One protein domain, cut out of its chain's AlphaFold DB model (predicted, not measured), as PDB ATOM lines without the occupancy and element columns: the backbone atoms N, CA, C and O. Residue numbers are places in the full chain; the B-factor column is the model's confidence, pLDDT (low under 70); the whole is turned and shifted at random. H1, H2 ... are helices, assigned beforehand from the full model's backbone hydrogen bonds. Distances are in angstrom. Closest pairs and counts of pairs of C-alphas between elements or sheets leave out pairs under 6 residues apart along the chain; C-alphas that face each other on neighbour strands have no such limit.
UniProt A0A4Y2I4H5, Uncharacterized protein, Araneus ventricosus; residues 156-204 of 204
ATOM      1  N   GLU A 156     -37.858 -19.237  32.072       92.62
ATOM      2  CA  GLU A 156     -36.863 -19.780  32.998       92.62
ATOM      3  C   GLU A 156     -35.652 -18.851  33.138       92.62
ATOM      4  O   GLU A 156     -35.161 -18.604  34.244       92.62
ATOM      5  N   LYS A 157     -35.190 -18.260  32.033       95.12
ATOM      6  CA  LYS A 157     -34.114 -17.264  32.050       95.12
ATOM      7  C   LYS A 157     -34.500 -16.021  32.850       95.12
ATOM      8  O   LYS A 157     -33.690 -15.522  33.633       95.12
ATOM      9  N   PHE A 158     -35.731 -15.537  32.703       94.38
ATOM     10  CA  PHE A 158     -36.241 -14.419  33.495       94.38
ATOM     11  C   PHE A 158     -36.265 -14.745  34.995       94.38
ATOM     12  O   PHE A 158     -35.748 -13.968  35.802       94.38
ATOM     13  N   ILE A 159     -36.792 -15.913  35.373       94.06
ATOM     14  CA  ILE A 159     -36.857 -16.347  36.774       94.06
ATOM     15  C   ILE A 159     -35.457 -16.497  37.375       94.06
ATOM     16  O   ILE A 159     -35.220 -16.069  38.509       94.06
ATOM     17  N   LYS A 160     -34.496 -17.036  36.619       95.06
ATOM     18  CA  LYS A 160     -33.090 -17.112  37.043       95.06
ATOM     19  C   LYS A 160     -32.493 -15.730  37.290       95.06
ATOM     20  O   LYS A 160     -31.896 -15.511  38.343       95.06
ATOM     21  N   ASN A 161     -32.703 -14.786  36.375       94.88
ATOM     22  CA  ASN A 161     -32.189 -13.422  36.516       94.88
ATOM     23  C   ASN A 161     -32.779 -12.712  37.742       94.88
ATOM     24  O   ASN A 161     -32.047 -12.092  38.508       94.88
ATOM     25  N   MET A 162     -34.086 -12.847  37.976       95.19
ATOM     26  CA  MET A 162     -34.738 -12.253  39.147       95.19
ATOM     27  C   MET A 162     -34.238 -12.856  40.462       95.19
ATOM     28  O   MET A 162     -34.000 -12.130  41.428       95.19
ATOM     29  N   ASN A 163     -34.022 -14.173  40.498       96.12
ATOM     30  CA  ASN A 163     -33.426 -14.822  41.661       96.12
ATOM     31  C   ASN A 163     -31.989 -14.352  41.911       96.12
ATOM     32  O   ASN A 163     -31.634 -14.112  43.064       96.12
ATOM     33  N   ALA A 164     -31.186 -14.158  40.861       96.38
ATOM     34  CA  ALA A 164     -29.835 -13.619  40.995       96.38
ATOM     35  C   ALA A 164     -29.842 -12.211  41.618       96.38
ATOM     36  O   ALA A 164     -29.083 -11.954  42.549       96.38
ATOM     37  N   LEU A 165     -30.748 -11.327  41.181       96.44
ATOM     38  CA  LEU A 165     -30.893  -9.985  41.762       96.44
ATOM     39  C   LEU A 165     -31.276 -10.029  43.244       96.44
ATOM     40  O   LEU A 165     -30.720  -9.278  44.044       96.44
ATOM     41  N   ARG A 166     -32.187 -10.933  43.626       96.56
ATOM     42  CA  ARG A 166     -32.560 -11.127  45.034       96.56
ATOM     43  C   ARG A 166     -31.355 -11.555  45.874       96.56
ATOM     44  O   ARG A 166     -31.116 -10.964  46.917       96.56
ATOM     45  N   ILE A 167     -30.576 -12.524  45.396       96.31
ATOM     46  CA  ILE A 167     -29.373 -13.008  46.089       96.31
ATOM     47  C   ILE A 167     -28.345 -11.882  46.263       96.31
ATOM     48  O   ILE A 167     -27.769 -11.743  47.338       96.31
ATOM     49  N   ILE A 168     -28.135 -11.060  45.230       94.81
ATOM     50  CA  ILE A 168     -27.226  -9.906  45.293       94.81
ATOM     51  C   ILE A 168     -27.700  -8.903  46.354       94.81
ATOM     52  O   ILE A 168     -26.904  -8.447  47.173       94.81
ATOM     53  N   ASN A 169     -28.997  -8.598  46.380       93.75
ATOM     54  CA  ASN A 169     -29.576  -7.704  47.378       93.75
ATOM     55  C   ASN A 169     -29.427  -8.260  48.805       93.75
ATOM     56  O   ASN A 169     -29.030  -7.539  49.718       93.75
ATOM     57  N   ASP A 170     -29.688  -9.556  48.994       95.94
ATOM     58  CA  ASP A 170     -29.516 -10.236  50.279       95.94
ATOM     59  C   ASP A 170     -28.046 -10.195  50.743       95.94
ATOM     60  O   ASP A 170     -27.768  -9.989  51.927       95.94
ATOM     61  N   ALA A 171     -27.090 -10.320  49.815       93.31
ATOM     62  CA  ALA A 171     -25.663 -10.212  50.109       93.31
ATOM     63  C   ALA A 171     -25.262  -8.803  50.574       93.31
ATOM     64  O   ALA A 171     -24.524  -8.687  51.552       93.31
ATOM     65  N   PHE A 172     -25.775  -7.744  49.939       92.94
ATOM     66  CA  PHE A 172     -25.512  -6.365  50.372       92.94
ATOM     67  C   PHE A 172     -26.116  -6.048  51.740       92.94
ATOM     68  O   PHE A 172     -25.489  -5.352  52.534       92.94
ATOM     69  N   ASN A 173     -27.286  -6.606  52.058       90.69
ATOM     70  CA  ASN A 173     -27.870  -6.466  53.394       90.69
ATOM     71  C   ASN A 173     -27.038  -7.184  54.463       90.69
ATOM     72  O   ASN A 173     -26.891  -6.686  55.577       90.69
ATOM     73  N   LYS A 174     -26.494  -8.361  54.136       92.38
ATOM     74  CA  LYS A 174     -25.664  -9.141  55.061       92.38
ATOM     75  C   LYS A 174     -24.278  -8.526  55.268       92.38
ATOM     76  O   LYS A 174     -23.734  -8.620  56.364       92.38
ATOM     77  N   PHE A 175     -23.717  -7.920  54.226       93.56
ATOM     78  CA  PHE A 175     -22.377  -7.344  54.216       93.56
ATOM     79  C   PHE A 175     -22.427  -5.920  53.640       93.56
ATOM     80  O   PHE A 175     -22.154  -5.722  52.452       93.56
ATOM     81  N   PRO A 176     -22.764  -4.904  54.453       90.88
ATOM     82  CA  PRO A 176     -22.909  -3.531  53.964       90.88
ATOM     83  C   PRO A 176     -21.586  -2.935  53.454       90.88
ATOM     84  O   PRO A 176     -21.584  -2.079  52.576       90.88
ATOM     85  N   ASN A 177     -20.451  -3.429  53.954       92.56
ATOM     86  CA  ASN A 177     -19.106  -3.022  53.536       92.56
ATOM     87  C   ASN A 177     -18.621  -3.700  52.235       92.56
ATOM     88  O   ASN A 177     -17.513  -3.423  51.774       92.56
ATOM     89  N   LEU A 178     -19.426  -4.580  51.624       93.31
ATOM     90  CA  LEU A 178     -19.015  -5.385  50.472       93.31
ATOM     91  C   LEU A 178     -18.652  -4.529  49.252       93.31
ATOM     92  O   LEU A 178     -17.692  -4.849  48.551       93.31
ATOM     93  N   ILE A 179     -19.383  -3.435  49.014       92.19
ATOM     94  CA  ILE A 179     -19.126  -2.528  47.884       92.19
ATOM     95  C   ILE A 179     -17.755  -1.868  48.050       92.19
ATOM     96  O   ILE A 179     -16.902  -2.000  47.174       92.19
ATOM     97  N   GLU A 180     -17.504  -1.253  49.205       93.06
ATOM     98  CA  GLU A 180     -16.238  -0.578  49.512       93.06
ATOM     99  C   GLU A 180     -15.042  -1.542  49.435       93.06
ATOM    100  O   GLU A 180     -13.990  -1.224  48.877       93.06
ATOM    101  N   ILE A 181     -15.201  -2.756  49.965       93.75
ATOM    102  CA  ILE A 181     -14.155  -3.779  49.911       93.75
ATOM    103  C   ILE A 181     -13.899  -4.216  48.464       93.75
ATOM    104  O   ILE A 181     -12.739  -4.352  48.071       93.75
ATOM    105  N   SER A 182     -14.948  -4.373  47.650       93.44
ATOM    106  CA  SER A 182     -14.807  -4.732  46.234       93.44
ATOM    107  C   SER A 182     -14.039  -3.678  45.427       93.44
ATOM    108  O   SER A 182     -13.278  -4.031  44.528       93.44
ATOM    109  N   GLU A 183     -14.176  -2.395  45.767       94.38
ATOM    110  CA  GLU A 183     -13.419  -1.310  45.138       94.38
ATOM    111  C   GLU A 183     -11.946  -1.352  45.535       94.38
ATOM    112  O   GLU A 183     -11.072  -1.255  44.674       94.38
ATOM    113  N   LYS A 184     -11.657  -1.583  46.821       94.00
ATOM    114  CA  LYS A 184     -10.277  -1.711  47.314       94.00
ATOM    115  C   LYS A 184      -9.556  -2.910  46.702       94.00
ATOM    116  O   LYS A 184      -8.372  -2.809  46.396       94.00
ATOM    117  N   ILE A 185     -10.269  -4.014  46.463       95.19
ATOM    118  CA  ILE A 185      -9.714  -5.204  45.802       95.19
ATOM    119  C   ILE A 185      -9.241  -4.884  44.375       95.19
ATOM    120  O   ILE A 185      -8.207  -5.400  43.967       95.19
ATOM    121  N   LYS A 186      -9.916  -3.992  43.630       93.88
ATOM    122  CA  LYS A 186      -9.487  -3.602  42.268       93.88
ATOM    123  C   LYS A 186      -8.121  -2.908  42.233       93.88
ATOM    124  O   LYS A 186      -7.487  -2.883  41.185       93.88
ATOM    125  N   ILE A 187      -7.707  -2.306  43.347       94.19
ATOM    126  CA  ILE A 187      -6.475  -1.511  43.465       94.19
ATOM    127  C   ILE A 187      -5.359  -2.321  44.153       94.19
ATOM    128  O   ILE A 187      -4.187  -1.946  44.085       94.19
ATOM    129  N   ALA A 188      -5.705  -3.436  44.803       93.25
ATOM    130  CA  ALA A 188      -4.751  -4.306  45.479       93.25
ATOM    131  C   ALA A 188      -3.757  -4.915  44.478       93.25
ATOM    132  O   ALA A 188      -4.134  -5.340  43.386       93.25
ATOM    133  N   LYS A 189      -2.476  -4.948  44.856       92.56
ATOM    134  CA  LYS A 189      -1.387  -5.418  43.984       92.56
ATOM    135  C   LYS A 189      -0.939  -6.829  44.330       92.56
ATOM    136  O   LYS A 189      -0.290  -7.477  43.515       92.56
ATOM    137  N   THR A 190      -1.245  -7.278  45.543       95.62
ATOM    138  CA  THR A 190      -0.818  -8.577  46.059       95.62
ATOM    139  C   THR A 190      -1.999  -9.399  46.555       95.62
ATOM    140  O   THR A 190      -2.958  -8.872  47.123       95.62
ATOM    141  N   ASP A 191      -1.891 -10.719  46.422       93.19
ATOM    142  CA  ASP A 191      -2.920 -11.647  46.901       93.19
ATOM    143  C   ASP A 191      -3.121 -11.548  48.421       93.19
ATOM    144  O   ASP A 191      -4.236 -11.687  48.918       93.19
ATOM    145  N   MET A 192      -2.064 -11.218  49.176       93.44
ATOM    146  CA  MET A 192      -2.146 -11.035  50.630       93.44
ATOM    147  C   MET A 192      -2.961  -9.796  51.025       93.44
ATOM    148  O   MET A 192      -3.707  -9.846  52.006       93.44
ATOM    149  N   GLU A 193      -2.874  -8.703  50.260       93.12
ATOM    150  CA  GLU A 193      -3.743  -7.533  50.449       93.12
ATOM    151  C   GLU A 193      -5.207  -7.887  50.168       93.12
ATOM    152  O   GLU A 193      -6.084  -7.513  50.950       93.12
ATOM    153  N   ILE A 194      -5.472  -8.657  49.107       93.50
ATOM    154  CA  ILE A 194      -6.822  -9.126  48.762       93.50
ATOM    155  C   ILE A 194      -7.390  -9.994  49.890       93.50
ATOM    156  O   ILE A 194      -8.503  -9.745  50.351       93.50
ATOM    157  N   VAL A 195      -6.624 -10.966  50.397       93.69
ATOM    158  CA  VAL A 195      -7.040 -11.815  51.527       93.69
ATOM    159  C   VAL A 195      -7.325 -10.968  52.770       93.69
ATOM    160  O   VAL A 195      -8.355 -11.151  53.421       93.69
ATOM    161  N   GLY A 196      -6.467  -9.992  53.077       93.12
ATOM    162  CA  GLY A 196      -6.679  -9.065  54.189       93.12
ATOM    163  C   GLY A 196      -7.955  -8.229  54.048       93.12
ATOM    164  O   GLY A 196      -8.650  -7.997  55.038       93.12
ATOM    165  N   LEU A 197      -8.294  -7.795  52.831       93.50
ATOM    166  CA  LEU A 197      -9.531  -7.074  52.522       93.50
ATOM    167  C   LEU A 197     -10.769  -7.973  52.641       93.50
ATOM    168  O   LEU A 197     -11.757  -7.561  53.243       93.50
ATOM    169  N   LEU A 198     -10.707  -9.214  52.153       92.50
ATOM    170  CA  LEU A 198     -11.802 -10.183  52.273       92.50
ATOM    171  C   LEU A 198     -12.103 -10.541  53.733       92.50
ATOM    172  O   LEU A 198     -13.265 -10.664  54.112       92.50
ATOM    173  N   LEU A 199     -11.082 -10.637  54.591       92.19
ATOM    174  CA  LEU A 199     -11.279 -10.870  56.027       92.19
ATOM    175  C   LEU A 199     -12.016  -9.716  56.727       92.19
ATOM    176  O   LEU A 199     -12.686  -9.947  57.734       92.19
ATOM    177  N   LYS A 200     -11.929  -8.486  56.204       91.75
ATOM    178  CA  LYS A 200     -12.654  -7.325  56.747       91.75
ATOM    179  C   LYS A 200     -14.157  -7.379  56.469       91.75
ATOM    180  O   LYS A 200     -14.901  -6.731  57.191       91.75
ATOM    181  N   ILE A 201     -14.615  -8.192  55.511       90.50
ATOM    182  CA  ILE A 201     -16.051  -8.397  55.245       90.50
ATOM    183  C   ILE A 201     -16.759  -8.955  56.489       90.50
ATOM    184  O   ILE A 201     -17.893  -8.587  56.779       90.50
ATOM    185  N   PHE A 202     -16.080  -9.824  57.244       85.06
ATOM    186  CA  PHE A 202     -16.649 -10.529  58.398       85.06
ATOM    187  C   PHE A 202     -16.396  -9.843  59.744       85.06
ATOM    188  O   PHE A 202     -16.949 -10.271  60.755       85.06
ATOM    189  N   LYS A 203     -15.544  -8.816  59.779       70.25
ATOM    190  CA  LYS A 203     -15.226  -8.062  60.994       70.25
ATOM    191  C   LYS A 203     -16.062  -6.785  61.016       70.25
ATOM    192  O   LYS A 203     -15.606  -5.758  60.522       70.25
ATOM    193  N   ASN A 204     -17.267  -6.892  61.570       57.62
ATOM    194  CA  ASN A 204     -18.008  -5.749  62.103       57.62
ATOM    195  C   ASN A 204     -17.752  -5.646  63.603       57.62
ATOM    196  O   ASN A 204     -17.858  -6.698  64.274       57.62
TER     197      ASN A 204
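What this domain is: This is residues 156 to 204 of the 204 residues of an uncharacterized protein of Araneus ventricosus (UniProt A0A4Y2I4H5). A long helix, H1, sticks out as an arm with its residues 156 to 173 standing free, and at its far end the printed part turns a corner, like an L, into a small head, a helical hairpin of H2 and H3 side by side. The arm makes much of the length, and the end of H1 comes near the start of H2, while H3 stays apart from H1. The printed part has 49 residues, with three named helices in the order H1, H2, H3 and no named strand; the class is all helix. The whole is loose, with a radius of gyration of the C-alphas of 13.7 A, and spans 40 by 23 by 13 A, which is only just flat.

Where its parts are: H1 is residues 156 to 174, Glu 156 to Lys 174, and is the longest helix, 26.9 A from first to last C-alpha. C-alpha 156 stands at (-36.863, -19.780, 32.998) and C-alpha 174 at (-25.664, -9.141, 55.061). H2 is residues 178 to 187, Leu 178 to Ile 187, and is 14.9 A long from first to last C-alpha. H3 is residues 191 to 200, Asp 191 to Lys 200, and is 14.5 A long from first to last C-alpha, ending at C-alpha 200 at (-12.654, -7.325, 56.747). Residues 201 to 204 follow H3, and residue 204 is the chain's last.

How they stand to each other: H1 and H2 are close but not clearly touching, with 2 pairs of C-alphas within 8 A. Their closest C-alphas are those of Phe 172 and Leu 178, 6.6 A apart. Their lines stand at 88 degrees, about perpendicular. H2 and H3 touch, with 7 pairs of C-alphas within 8 A, and their closest C-alphas are those of Ile 185 and Ile 194, 5.7 A apart. These two run opposite ways at a shallow tilt of 15 degrees and form a helical hairpin. H1 and H3 are apart. In H1 every O i to N i+4 pair is within hydrogen-bond range, while in H2 and in H3 it is 5 of 6.

The domain as a whole: The two C-alphas farthest apart are those of Glu 156 and Thr 190, 39.9 A. Without the free stretch, residues 156 to 173, the body has 31 residues, spans 26 by 14 by 9 A and has a radius of gyration of 8.9 A. The printed part has no cut, and the links H1 to H2 and H2 to H3 are both tight, with 3 residues each. The mean pLDDT of the printed part is 92.4, and residue 204 is the one printed residue under 70.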